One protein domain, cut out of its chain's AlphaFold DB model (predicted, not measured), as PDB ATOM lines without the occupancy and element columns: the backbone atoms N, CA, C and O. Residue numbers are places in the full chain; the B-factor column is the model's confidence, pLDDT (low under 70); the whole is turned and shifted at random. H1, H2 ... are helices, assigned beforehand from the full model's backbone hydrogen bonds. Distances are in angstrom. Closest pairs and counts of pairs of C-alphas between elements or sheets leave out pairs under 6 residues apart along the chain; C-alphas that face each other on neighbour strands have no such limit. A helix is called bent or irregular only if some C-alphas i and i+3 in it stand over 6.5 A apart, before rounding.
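AT A GLANCE: This is residues 402 to 458 and 545 to 579 of the 843 residues of the protein "Kri1_C domain-containing protein" of Volvox carteri f. nagariensis (UniProt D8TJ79). One long, unbroken helix, H1, makes the length of a thin, open model, and the shorter helix H3 lies side by side with the later part of it, running back the other way. A small helix, H2, sits off the end of H1 on the side away from H3, and after H3 an unnamed tail runs on and folds back near Gly 571; residues 402 to 416 of H1 stick out at one end, and residues 451 to 458, of which 451 to 456 belong to H2, stick out at the other. The printed part has 92 residues with three named helices, in the order H1, H2, H3, and no named strand; the class is all helix. The whole is extended, with a radius of gyration of the C-alphas of 19.4 A, and only just flat, spanning 61 by 41 by 12 A.

IN THESE COORDINATES: H1 is the longest helix, residues 402 to 442, 41 residues and 58.3 A from first to last C-alpha. It begins at C-alpha 402, at (-18.923, 48.765, -2.733), and ends at C-alpha 442, at (-5.015, 42.151, -58.912). H3, residues 545 to 562, measures 25.6 A and ends at C-alpha 562, at (-11.036, 37.818, -34.847). H2 is residues 449 to 456, 10.7 A long. Residues 563 to 579 hold no named element.

HOW THE PARTS SIT: H1 touches H3, with 15 pairs of C-alphas within 8 A. The closest C-alphas of the two are those of Lys 427 and Tyr 561, 6.0 A apart. H1 touches H3 with residues 424 to 442 alone. Their lines stand at a shallow tilt of 10 degrees, and the two helices run opposite ways, with centres 19.7 A apart. H2 touches no helix: H1 and H2 are apart, and so are H2 and H3. A short link of 6 residues joins H1 to H2. In H2 and H3 every O i to N i+4 pair is within hydrogen-bond range, and in H1 36 of 37 are; no helix is bent.

THE WHOLE: The two C-alphas farthest apart are those of Arg 402 and Ala 445, at 61.4 A. Residues 402 to 416, in H1, and residues 451 to 458 stand free; without them the body of 69 residues spans 50 by 27 by 12 A. Residues 459 to 544 are cut out and not printed, and C-alphas 458 and 545 are 39.0 A apart across the cut, which falls in the link from H2 to H3. No link that is printed whole is long. The mean pLDDT of the printed part is 78.2; residues 441 to 457 are under 70, and the mean of H2 is 55.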
ATOM      1  N   ARG A 402     -18.662  49.777  -1.696       92.44
ATOM      2  CA  ARG A 402     -18.923  48.765  -2.733       92.44
ATOM      3  C   ARG A 402     -19.212  49.436  -4.068       92.44
ATOM      4  O   ARG A 402     -18.608  49.037  -5.054       92.44
ATOM      5  N   ASP A 403     -20.052  50.467  -4.077       91.00
ATOM      6  CA  ASP A 403     -20.447  51.196  -5.287       91.00
ATOM      7  C   ASP A 403     -19.207  51.785  -5.986       91.00
ATOM      8  O   ASP A 403     -18.981  51.519  -7.160       91.00
ATOM      9  N   ALA A 404     -18.316  52.450  -5.240       93.31
ATOM     10  CA  ALA A 404     -17.045  52.964  -5.759       93.31
ATOM     11  C   ALA A 404     -16.053  51.857  -6.177       93.31
ATOM     12  O   ALA A 404     -15.220  52.074  -7.057       93.31
ATOM     13  N   LYS A 405     -16.123  50.655  -5.577       92.69
ATOM     14  CA  LYS A 405     -15.351  49.491  -6.050       92.69
ATOM     15  C   LYS A 405     -15.936  48.930  -7.351       92.69
ATOM     16  O   LYS A 405     -15.150  48.540  -8.211       92.69
ATOM     17  N   LYS A 406     -17.269  48.901  -7.502       92.62
ATOM     18  CA  LYS A 406     -17.942  48.524  -8.753       92.62
ATOM     19  C   LYS A 406     -17.564  49.519  -9.844       92.62
ATOM     20  O   LYS A 406     -16.961  49.095 -10.814       92.62
ATOM     21  N   GLN A 407     -17.769  50.817  -9.617       92.38
ATOM     22  CA  GLN A 407     -17.400  51.890 -10.548       92.38
ATOM     23  C   GLN A 407     -15.933  51.795 -10.982       92.38
ATOM     24  O   GLN A 407     -15.663  51.761 -12.170       92.38
ATOM     25  N   ARG A 408     -14.977  51.613 -10.059       91.00
ATOM     26  CA  ARG A 408     -13.562  51.427 -10.431       91.00
ATOM     27  C   ARG A 408     -13.295  50.167 -11.279       91.00
ATOM     28  O   ARG A 408     -12.326  50.143 -12.034       91.00
ATOM     29  N   LEU A 409     -14.079  49.101 -11.114       90.31
ATOM     30  CA  LEU A 409     -13.977  47.879 -11.925       90.31
ATOM     31  C   LEU A 409     -14.658  48.056 -13.294       90.31
ATOM     32  O   LEU A 409     -14.156  47.557 -14.293       90.31
ATOM     33  N   GLU A 410     -15.761  48.795 -13.316       88.62
ATOM     34  CA  GLU A 410     -16.596  49.143 -14.466       88.62
ATOM     35  C   GLU A 410     -15.842  50.108 -15.400       88.62
ATOM     36  O   GLU A 410     -15.558  49.730 -16.530       88.62
ATOM     37  N   GLU A 411     -15.319  51.226 -14.881       88.81
ATOM     38  CA  GLU A 411     -14.384  52.145 -15.564       88.81
ATOM     39  C   GLU A 411     -13.160  51.407 -16.147       88.81
ATOM     40  O   GLU A 411     -12.673  51.731 -17.231       88.81
ATOM     41  N   ALA A 412     -12.632  50.402 -15.436       87.69
ATOM     42  CA  ALA A 412     -11.491  49.612 -15.901       87.69
ATOM     43  C   ALA A 412     -11.874  48.612 -17.009       87.69
ATOM     44  O   ALA A 412     -11.078  48.376 -17.921       87.69
ATOM     45  N   ALA A 413     -13.082  48.044 -16.957       86.12
ATOM     46  CA  ALA A 413     -13.624  47.188 -18.007       86.12
ATOM     47  C   ALA A 413     -13.991  48.000 -19.261       86.12
ATOM     48  O   ALA A 413     -13.686  47.575 -20.372       86.12
ATOM     49  N   GLU A 414     -14.567  49.190 -19.097       86.75
ATOM     50  CA  GLU A 414     -14.834  50.163 -20.161       86.75
ATOM     51  C   GLU A 414     -13.539  50.612 -20.841       86.75
ATOM     52  O   GLU A 414     -13.426  50.499 -22.059       86.75
ATOM     53  N   ALA A 415     -12.513  51.001 -20.077       88.94
ATOM     54  CA  ALA A 415     -11.201  51.332 -20.634       88.94
ATOM     55  C   ALA A 415     -10.576  50.153 -21.407       88.94
ATOM     56  O   ALA A 415      -9.985  50.351 -22.471       88.94
ATOM     57  N   ALA A 416     -10.744  48.915 -20.922       85.12
ATOM     58  CA  ALA A 416     -10.276  47.712 -21.611       85.12
ATOM     59  C   ALA A 416     -11.091  47.378 -22.880       85.12
ATOM     60  O   ALA A 416     -10.513  46.866 -23.843       85.12
ATOM     61  N   ARG A 417     -12.400  47.676 -22.904       83.12
ATOM     62  CA  ARG A 417     -13.281  47.585 -24.087       83.12
ATOM     63  C   ARG A 417     -12.924  48.658 -25.121       83.12
ATOM     64  O   ARG A 417     -12.797  48.350 -26.304       83.12
ATOM     65  N   GLU A 418     -12.685  49.895 -24.687       88.50
ATOM     66  CA  GLU A 418     -12.202  50.989 -25.536       88.50
ATOM     67  C   GLU A 418     -10.843  50.674 -26.166       88.50
ATOM     68  O   GLU A 418     -10.658  50.890 -27.363       88.50
ATOM     69  N   GLU A 419      -9.890  50.145 -25.393       85.88
ATOM     70  CA  GLU A 419      -8.586  49.732 -25.918       85.88
ATOM     71  C   GLU A 419      -8.743  48.656 -27.002       85.88
ATOM     72  O   GLU A 419      -8.140  48.766 -28.069       85.88
ATOM     73  N   VAL A 420      -9.626  47.676 -26.794       86.31
ATOM     74  CA  VAL A 420      -9.949  46.650 -27.801       86.31
ATOM     75  C   VAL A 420     -10.597  47.274 -29.038       86.31
ATOM     76  O   VAL A 420     -10.182  46.954 -30.147       86.31
ATOM     77  N   LYS A 421     -11.534  48.221 -28.889       88.94
ATOM     78  CA  LYS A 421     -12.146  48.955 -30.014       88.94
ATOM     79  C   LYS A 421     -11.104  49.757 -30.809       88.94
ATOM     80  O   LYS A 421     -11.123  49.747 -32.037       88.94
ATOM     81  N   ARG A 422     -10.133  50.387 -30.136       88.00
ATOM     82  CA  ARG A 422      -9.006  51.090 -30.784       88.00
ATOM     83  C   ARG A 422      -8.082  50.118 -31.524       88.00
ATOM     84  O   ARG A 422      -7.727  50.377 -32.672       88.00
ATOM     85  N   LEU A 423      -7.739  48.982 -30.914       87.31
ATOM     86  CA  LEU A 423      -6.936  47.930 -31.549       87.31
ATOM     87  C   LEU A 423      -7.670  47.300 -32.750       87.31
ATOM     88  O   LEU A 423      -7.038  47.064 -33.779       87.31
ATOM     89  N   LYS A 424      -8.996  47.100 -32.670       87.06
ATOM     90  CA  LYS A 424      -9.840  46.659 -33.797       87.06
ATOM     91  C   LYS A 424      -9.794  47.657 -34.945       87.06
ATOM     92  O   LYS A 424      -9.562  47.245 -36.074       87.06
ATOM     93  N   ASN A 425      -9.954  48.952 -34.670       88.62
ATOM     94  CA  ASN A 425      -9.914  49.987 -35.705       88.62
ATOM     95  C   ASN A 425      -8.543  50.050 -36.400       88.62
ATOM     96  O   ASN A 425      -8.488  50.123 -37.624       88.62
ATOM     97  N   LEU A 426      -7.440  49.925 -35.651       89.00
ATOM     98  CA  LEU A 426      -6.095  49.812 -36.232       89.00
ATOM     99  C   LEU A 426      -5.946  48.546 -37.096       89.00
ATOM    100  O   LEU A 426      -5.370  48.605 -38.180       89.00
ATOM    101  N   LYS A 427      -6.509  47.407 -36.670       84.94
ATOM    102  CA  LYS A 427      -6.514  46.167 -37.467       84.94
ATOM    103  C   LYS A 427      -7.422  46.237 -38.699       84.94
ATOM    104  O   LYS A 427      -7.075  45.649 -39.720       84.94
ATOM    105  N   LYS A 428      -8.523  46.993 -38.640       86.12
ATOM    106  CA  LYS A 428      -9.380  47.308 -39.791       86.12
ATOM    107  C   LYS A 428      -8.611  48.141 -40.822       86.12
ATOM    108  O   LYS A 428      -8.562  47.743 -41.976       86.12
ATOM    109  N   GLN A 429      -7.881  49.168 -40.382       87.50
ATOM    110  CA  GLN A 429      -6.998  49.968 -41.244       87.50
ATOM    111  C   GLN A 429      -5.832  49.153 -41.833       87.50
ATOM    112  O   GLN A 429      -5.479  49.323 -43.000       87.50
ATOM    113  N   GLU A 430      -5.242  48.217 -41.076       86.81
ATOM    114  CA  GLU A 430      -4.265  47.268 -41.631       86.81
ATOM    115  C   GLU A 430      -4.878  46.397 -42.742       86.81
ATOM    116  O   GLU A 430      -4.241  46.227 -43.785       86.81
ATOM    117  N   LEU A 431      -6.093  45.871 -42.531       81.19
ATOM    118  CA  LEU A 431      -6.846  45.064 -43.499       81.19
ATOM    119  C   LEU A 431      -7.195  45.859 -44.759       81.19
ATOM    120  O   LEU A 431      -6.843  45.424 -45.852       81.19
ATOM    121  N   GLU A 432      -7.813  47.031 -44.604       81.69
ATOM    122  CA  GLU A 432      -8.149  47.976 -45.679       81.69
ATOM    123  C   GLU A 432      -6.904  48.285 -46.513       81.69
ATOM    124  O   GLU A 432      -6.864  47.986 -47.703       81.69
ATOM    125  N   SER A 433      -5.806  48.688 -45.862       86.50
ATOM    126  CA  SER A 433      -4.560  48.998 -46.568       86.50
ATOM    127  C   SER A 433      -3.951  47.806 -47.320       86.50
ATOM    128  O   SER A 433      -3.108  48.020 -48.191       86.50
ATOM    129  N   LYS A 434      -4.285  46.552 -46.980       81.50
ATOM    130  CA  LYS A 434      -3.850  45.363 -47.738       81.50
ATOM    131  C   LYS A 434      -4.855  44.951 -48.807       81.50
ATOM    132  O   LYS A 434      -4.422  44.438 -49.832       81.50
ATOM    133  N   LEU A 435      -6.142  45.223 -48.607       80.38
ATOM    134  CA  LEU A 435      -7.177  45.107 -49.629       80.38
ATOM    135  C   LEU A 435      -6.896  46.095 -50.770       80.38
ATOM    136  O   LEU A 435      -6.874  45.671 -51.918       80.38
ATOM    137  N   ASP A 436      -6.530  47.346 -50.475       80.88
ATOM    138  CA  ASP A 436      -6.116  48.336 -51.484       80.88
ATOM    139  C   ASP A 436      -4.866  47.898 -52.259       80.88
ATOM    140  O   ASP A 436      -4.810  48.001 -53.486       80.88
ATOM    141  N   LYS A 437      -3.865  47.343 -51.557       80.75
ATOM    142  CA  LYS A 437      -2.672  46.766 -52.202       80.75
ATOM    143  C   LYS A 437      -3.064  45.610 -53.123       80.75
ATOM    144  O   LYS A 437      -2.635  45.599 -54.274       80.75
ATOM    145  N   LEU A 438      -3.926  44.701 -52.666       72.38
ATOM    146  CA  LEU A 438      -4.480  43.631 -53.496       72.38
ATOM    147  C   LEU A 438      -5.279  44.165 -54.685       72.38
ATOM    148  O   LEU A 438      -5.068  43.674 -55.779       72.38
ATOM    149  N   ARG A 439      -6.114  45.197 -54.528       74.62
ATOM    150  CA  ARG A 439      -6.850  45.842 -55.630       74.62
ATOM    151  C   ARG A 439      -5.893  46.410 -56.682       74.62
ATOM    152  O   ARG A 439      -6.119  46.223 -57.874       74.62
ATOM    153  N   SER A 440      -4.796  47.034 -56.240       75.31
ATOM    154  CA  SER A 440      -3.759  47.588 -57.125       75.31
ATOM    155  C   SER A 440      -2.881  46.533 -57.818       75.31
ATOM    156  O   SER A 440      -2.351  46.805 -58.890       75.31
ATOM    157  N   VAL A 441      -2.735  45.333 -57.237       68.75
ATOM    158  CA  VAL A 441      -1.949  44.218 -57.806       68.75
ATOM    159  C   VAL A 441      -2.808  43.269 -58.644       68.75
ATOM    160  O   VAL A 441      -2.344  42.789 -59.670       68.75
ATOM    161  N   ALA A 442      -4.049  43.007 -58.226       57.25
ATOM    162  CA  ALA A 442      -5.015  42.151 -58.912       57.25
ATOM    163  C   ALA A 442      -5.567  42.778 -60.201       57.25
ATOM    164  O   ALA A 442      -6.066  42.047 -61.047       57.25
ATOM    165  N   GLY A 443      -5.472  44.105 -60.349       51.75
ATOM    166  CA  GLY A 443      -5.899  44.809 -61.558       51.75
ATOM    167  C   GLY A 443      -7.418  44.866 -61.715       51.75
ATOM    168  O   GLY A 443      -7.938  44.491 -62.759       51.75
ATOM    169  N   ALA A 444      -8.138  45.326 -60.689       48.25
ATOM    170  CA  ALA A 444      -9.573  45.573 -60.825       48.25
ATOM    171  C   ALA A 444      -9.834  46.751 -61.784       48.25
ATOM    172  O   ALA A 444      -9.332  47.853 -61.545       48.25
ATOM    173  N   ALA A 445     -10.662  46.531 -62.810       44.19
ATOM    174  CA  ALA A 445     -11.221  47.571 -63.676       44.19
ATOM    175  C   ALA A 445     -12.279  48.390 -62.911       44.19
ATOM    176  O   ALA A 445     -13.476  48.255 -63.107       44.19
ATOM    177  N   ALA A 446     -11.818  49.179 -61.942       45.19
ATOM    178  CA  ALA A 446     -12.633  50.108 -61.171       45.19
ATOM    179  C   ALA A 446     -11.708  51.196 -60.601       45.19
ATOM    180  O   ALA A 446     -10.801  50.846 -59.827       45.19
ATOM    181  N   PRO A 447     -11.902  52.492 -60.914       45.41
ATOM    182  CA  PRO A 447     -10.992  53.555 -60.491       45.41
ATOM    183  C   PRO A 447     -10.839  53.612 -58.965       45.41
ATOM    184  O   PRO A 447     -11.791  53.431 -58.200       45.41
ATOM    185  N   ALA A 448      -9.600  53.796 -58.504       45.69
ATOM    186  CA  ALA A 448      -9.267  53.735 -57.084       45.69
ATOM    187  C   ALA A 448     -10.009  54.822 -56.290       45.69
ATOM    188  O   ALA A 448     -10.074  55.967 -56.727       45.69
ATOM    189  N   ALA A 449     -10.483  54.496 -55.081       51.78
ATOM    190  CA  ALA A 449     -11.194  55.455 -54.223       51.78
ATOM    191  C   ALA A 449     -10.363  56.723 -53.925       51.78
ATOM    192  O   ALA A 449     -10.915  57.814 -53.841       51.78
ATOM    193  N   ALA A 450      -9.030  56.607 -53.885       49.84
ATOM    194  CA  ALA A 450      -8.107  57.739 -53.767       49.84
ATOM    195  C   ALA A 450      -8.171  58.741 -54.945       49.84
ATOM    196  O   ALA A 450      -7.806  59.902 -54.779       49.84
ATOM    197  N   SER A 451      -8.637  58.319 -56.127       52.94
ATOM    198  CA  SER A 451      -8.899  59.217 -57.262       52.94
ATOM    199  C   SER A 451     -10.222  59.968 -57.116       52.94
ATOM    200  O   SER A 451     -10.364  61.044 -57.687       52.94
ATOM    201  N   LEU A 452     -11.181  59.409 -56.371       54.00
ATOM    202  CA  LEU A 452     -12.457  60.057 -56.070       54.00
ATOM    203  C   LEU A 452     -12.273  61.090 -54.946       54.00
ATOM    204  O   LEU A 452     -12.706  62.226 -55.082       54.00
ATOM    205  N   ASP A 453     -11.533  60.722 -53.896       56.66
ATOM    206  CA  ASP A 453     -11.129  61.595 -52.781       56.66
ATOM    207  C   ASP A 453     -10.393  62.851 -53.300       56.66
ATOM    208  O   ASP A 453     -10.795  63.985 -53.042       56.66
ATOM    209  N   SER A 454      -9.400  62.654 -54.180       58.59
ATOM    210  CA  SER A 454      -8.666  63.746 -54.838       58.59
ATOM    211  C   SER A 454      -9.474  64.536 -55.884       58.59
ATOM    212  O   SER A 454      -8.981  65.570 -56.338       58.59
ATOM    213  N   MET A 455     -10.663  64.073 -56.291       55.72
ATOM    214  CA  MET A 455     -11.596  64.845 -57.128       55.72
ATOM    215  C   MET A 455     -12.628  65.609 -56.288       55.72
ATOM    216  O   MET A 455     -13.013  66.705 -56.681       55.72
ATOM    217  N   LEU A 456     -13.041  65.088 -55.125       64.44
ATOM    218  CA  LEU A 456     -13.948  65.790 -54.205       64.44
ATOM    219  C   LEU A 456     -13.282  66.988 -53.505       64.44
ATOM    220  O   LEU A 456     -13.968  67.957 -53.197       64.44
ATOM    221  N   GLU A 457     -11.966  66.947 -53.265       66.19
ATOM    222  CA  GLU A 457     -11.205  68.098 -52.740       66.19
ATOM    223  C   GLU A 457     -10.726  69.086 -53.834       66.19
ATOM    224  O   GLU A 457     -10.036  70.061 -53.525       66.19
ATOM    225  N   GLY A 458     -11.060  68.848 -55.111       70.06
ATOM    226  CA  GLY A 458     -10.655  69.679 -56.255       70.06
ATOM    227  C   GLY A 458     -11.701  70.713 -56.697       70.06
ATOM    228  O   GLY A 458     -12.876  70.630 -56.344       70.06
ATOM    229  N   GLU A 545       0.570  32.884 -57.924       75.88
ATOM    230  CA  GLU A 545       1.307  32.591 -56.689       75.88
ATOM    231  C   GLU A 545       1.508  33.842 -55.805       75.88
ATOM    232  O   GLU A 545       1.589  33.728 -54.580       75.88
ATOM    233  N   VAL A 546       1.581  35.042 -56.393       77.44
ATOM    234  CA  VAL A 546       1.679  36.316 -55.658       77.44
ATOM    235  C   VAL A 546       0.313  36.700 -55.094       77.44
ATOM    236  O   VAL A 546       0.218  37.025 -53.908       77.44
ATOM    237  N   VAL A 547      -0.749  36.578 -55.897       78.06
ATOM    238  CA  VAL A 547      -2.132  36.814 -55.449       78.06
ATOM    239  C   VAL A 547      -2.509  35.848 -54.320       78.06
ATOM    240  O   VAL A 547      -3.010  36.288 -53.287       78.06
ATOM    241  N   ALA A 548      -2.189  34.555 -54.441       80.19
ATOM    242  CA  ALA A 548      -2.441  33.555 -53.401       80.19
ATOM    243  C   ALA A 548      -1.709  33.866 -52.080       80.19
ATOM    244  O   ALA A 548      -2.303  33.768 -51.003       80.19
ATOM    245  N   LYS A 549      -0.444  34.312 -52.136       82.69
ATOM    246  CA  LYS A 549       0.309  34.750 -50.943       82.69
ATOM    247  C   LYS A 549      -0.340  35.961 -50.271       82.69
ATOM    248  O   LYS A 549      -0.459  35.982 -49.048       82.69
ATOM    249  N   GLN A 550      -0.801  36.939 -51.052       77.69
ATOM    250  CA  GLN A 550      -1.491  38.119 -50.527       77.69
ATOM    251  C   GLN A 550      -2.885  37.777 -49.962       77.69
ATOM    252  O   GLN A 550      -3.244  38.276 -48.894       77.69
ATOM    253  N   ARG A 551      -3.642  36.864 -50.596       76.94
ATOM    254  CA  ARG A 551      -4.904  36.310 -50.059       76.94
ATOM    255  C   ARG A 551      -4.678  35.611 -48.711       76.94
ATOM    256  O   ARG A 551      -5.414  35.878 -47.762       76.94
ATOM    257  N   ALA A 552      -3.638  34.786 -48.589       85.62
ATOM    258  CA  ALA A 552      -3.267  34.147 -47.323       85.62
ATOM    259  C   ALA A 552      -2.838  35.169 -46.247       85.62
ATOM    260  O   ALA A 552      -3.139  34.998 -45.066       85.62
ATOM    261  N   GLU A 553      -2.182  36.268 -46.635       84.06
ATOM    262  CA  GLU A 553      -1.830  37.350 -45.710       84.06
ATOM    263  C   GLU A 553      -3.060  38.146 -45.225       84.06
ATOM    264  O   GLU A 553      -3.113  38.520 -44.048       84.06
ATOM    265  N   LEU A 554      -4.077  38.347 -46.078       82.12
ATOM    266  CA  LEU A 554      -5.383  38.876 -45.659       82.12
ATOM    267  C   LEU A 554      -6.113  37.918 -44.717       82.12
ATOM    268  O   LEU A 554      -6.567  38.360 -43.666       82.12
ATOM    269  N   GLN A 555      -6.192  36.622 -45.045       82.94
ATOM    270  CA  GLN A 555      -6.783  35.613 -44.154       82.94
ATOM    271  C   GLN A 555      -6.125  35.662 -42.769       82.94
ATOM    272  O   GLN A 555      -6.821  35.674 -41.754       82.94
ATOM    273  N   ARG A 556      -4.791  35.787 -42.713       88.06
ATOM    274  CA  ARG A 556      -4.058  35.909 -41.448       88.06
ATOM    275  C   ARG A 556      -4.384  37.197 -40.688       88.06
ATOM    276  O   ARG A 556      -4.571  37.132 -39.477       88.06
ATOM    277  N   LEU A 557      -4.458  38.354 -41.355       83.25
ATOM    278  CA  LEU A 557      -4.878  39.603 -40.701       83.25
ATOM    279  C   LEU A 557      -6.318  39.529 -40.182       83.25
ATOM    280  O   LEU A 557      -6.599  40.027 -39.097       83.25
ATOM    281  N   LEU A 558      -7.214  38.911 -40.948       83.81
ATOM    282  CA  LEU A 558      -8.617  38.742 -40.595       83.81
ATOM    283  C   LEU A 558      -8.758  37.826 -39.374       83.81
ATOM    284  O   LEU A 558      -9.472  38.152 -38.429       83.81
ATOM    285  N   GLU A 559      -8.026  36.712 -39.342       84.75
ATOM    286  CA  GLU A 559      -7.916  35.908 -38.131       84.75
ATOM    287  C   GLU A 559      -7.316  36.704 -36.961       84.75
ATOM    288  O   GLU A 559      -7.760  36.538 -35.831       84.75
ATOM    289  N   ASP A 560      -6.295  37.536 -37.196       83.75
ATOM    290  CA  ASP A 560      -5.658  38.361 -36.159       83.75
ATOM    291  C   ASP A 560      -6.609  39.474 -35.644       83.75
ATOM    292  O   ASP A 560      -6.509  39.861 -34.480       83.75
ATOM    293  N   TYR A 561      -7.595  39.903 -36.444       86.94
ATOM    294  CA  TYR A 561      -8.741  40.730 -36.034       86.94
ATOM    295  C   TYR A 561      -9.764  39.924 -35.204       86.94
ATOM    296  O   TYR A 561     -10.115  40.337 -34.103       86.94
ATOM    297  N   TYR A 562     -10.159  38.717 -35.631       83.50
ATOM    298  CA  TYR A 562     -11.036  37.818 -34.847       83.50
ATOM    299  C   TYR A 562     -10.355  37.170 -33.611       83.50
ATOM    300  O   TYR A 562     -10.991  36.466 -32.822       83.50
ATOM    301  N   LYS A 563      -9.040  37.341 -33.427       83.38
ATOM    302  CA  LYS A 563      -8.299  36.982 -32.197       83.38
ATOM    303  C   LYS A 563      -8.260  38.130 -31.179       83.38
ATOM    304  O   LYS A 563      -7.771  37.917 -30.074       83.38
ATOM    305  N   LEU A 564      -8.717  39.321 -31.563       83.75
ATOM    306  CA  LEU A 564      -8.777  40.514 -30.715       83.75
ATOM    307  C   LEU A 564     -10.031  40.531 -29.829       83.75
ATOM    308  O   LEU A 564     -10.016  41.136 -28.758       83.75
ATOM    309  N   ASP A 565     -11.080  39.838 -30.276       82.94
ATOM    310  CA  ASP A 565     -12.244  39.477 -29.472       82.94
ATOM    311  C   ASP A 565     -11.949  38.309 -28.522       82.94
ATOM    312  O   ASP A 565     -11.131  37.427 -28.804       82.94
ATOM    313  N   TYR A 566     -12.640  38.326 -27.386       80.81
ATOM    314  CA  TYR A 566     -12.611  37.336 -26.315       80.81
ATOM    315  C   TYR A 566     -14.013  37.259 -25.706       80.81
ATOM    316  O   TYR A 566     -14.664  38.295 -25.579       80.81
ATOM    317  N   GLU A 567     -14.466  36.060 -25.339       79.38
ATOM    318  CA  GLU A 567     -15.778  35.888 -24.701       79.38
ATOM    319  C   GLU A 567     -15.701  36.145 -23.179       79.38
ATOM    320  O   GLU A 567     -16.597  36.759 -22.611       79.38
ATOM    321  N   ASP A 568     -14.595  35.772 -22.518       78.88
ATOM    322  CA  ASP A 568     -14.424  35.887 -21.055       78.88
ATOM    323  C   ASP A 568     -13.025  36.429 -20.676       78.88
ATOM    324  O   ASP A 568     -12.097  36.460 -21.493       78.88
ATOM    325  N   VAL A 569     -12.842  36.860 -19.425       82.44
ATOM    326  CA  VAL A 569     -11.580  37.353 -18.844       82.44
ATOM    327  C   VAL A 569     -11.202  36.542 -17.593       82.44
ATOM    328  O   VAL A 569     -10.986  37.086 -16.501       82.44
ATOM    329  N   VAL A 570     -11.097  35.215 -17.738       77.88
ATOM    330  CA  VAL A 570     -10.763  34.302 -16.632       77.88
ATOM    331  C   VAL A 570      -9.426  34.693 -15.993       77.88
ATOM    332  O   VAL A 570      -8.363  34.654 -16.616       77.88
ATOM    333  N   GLY A 571      -9.461  35.081 -14.715       78.94
ATOM    334  CA  GLY A 571      -8.261  35.421 -13.942       78.94
ATOM    335  C   GLY A 571      -7.476  36.635 -14.459       78.94
ATOM    336  O   GLY A 571      -6.292  36.762 -14.152       78.94
ATOM    337  N   GLY A 572      -8.098  37.517 -15.251       76.06
ATOM    338  CA  GLY A 572      -7.416  38.652 -15.889       76.06
ATOM    339  C   GLY A 572      -6.762  38.322 -17.238       76.06
ATOM    340  O   GLY A 572      -6.194  39.213 -17.870       76.06
ATOM    341  N   ILE A 573      -6.852  37.073 -17.704       82.62
ATOM    342  CA  ILE A 573      -6.427  36.669 -19.046       82.62
ATOM    343  C   ILE A 573      -7.640  36.781 -19.971       82.62
ATOM    344  O   ILE A 573      -8.656  36.148 -19.720       82.62
ATOM    345  N   LYS A 574      -7.532  37.561 -21.053       83.31
ATOM    346  CA  LYS A 574      -8.557  37.618 -22.109       83.31
ATOM    347  C   LYS A 574      -8.609  36.260 -22.820       83.31
ATOM    348  O   LYS A 574      -7.663  35.888 -23.518       83.31
ATOM    349  N   THR A 575      -9.677  35.503 -22.593       79.00
ATOM    350  CA  THR A 575      -9.847  34.114 -23.033       79.00
ATOM    351  C   THR A 575     -10.894  34.003 -24.131       79.00
ATOM    352  O   THR A 575     -11.975  34.576 -24.034       79.00
ATOM    353  N   ARG A 576     -10.572  33.223 -25.169       80.62
ATOM    354  CA  ARG A 576     -11.505  32.872 -26.240       80.62
ATOM    355  C   ARG A 576     -11.564  31.361 -26.425       80.62
ATOM    356  O   ARG A 576     -10.506  30.739 -26.588       80.62
ATOM    357  N   PHE A 577     -12.760  30.782 -26.433       77.12
ATOM    358  CA  PHE A 577     -12.993  29.368 -26.676       77.12
ATOM    359  C   PHE A 577     -12.412  28.955 -28.034       77.12
ATOM    360  O   PHE A 577     -12.477  29.660 -29.048       77.12
ATOM    361  N   ARG A 578     -11.753  27.794 -28.042       78.19
ATOM    362  CA  ARG A 578     -11.079  27.243 -29.220       78.19
ATOM    363  C   ARG A 578     -11.782  25.968 -29.643       78.19
ATOM    364  O   ARG A 578     -11.407  24.877 -29.223       78.19
ATOM    365  N   TYR A 579     -12.793  26.127 -30.494       79.94
ATOM    366  CA  TYR A 579     -13.425  25.001 -31.168       79.94
ATOM    367  C   TYR A 579     -12.372  24.168 -31.900       79.94
ATOM    368  O   TYR A 579     -11.549  24.686 -32.657       79.94
TER     369      TYR A 579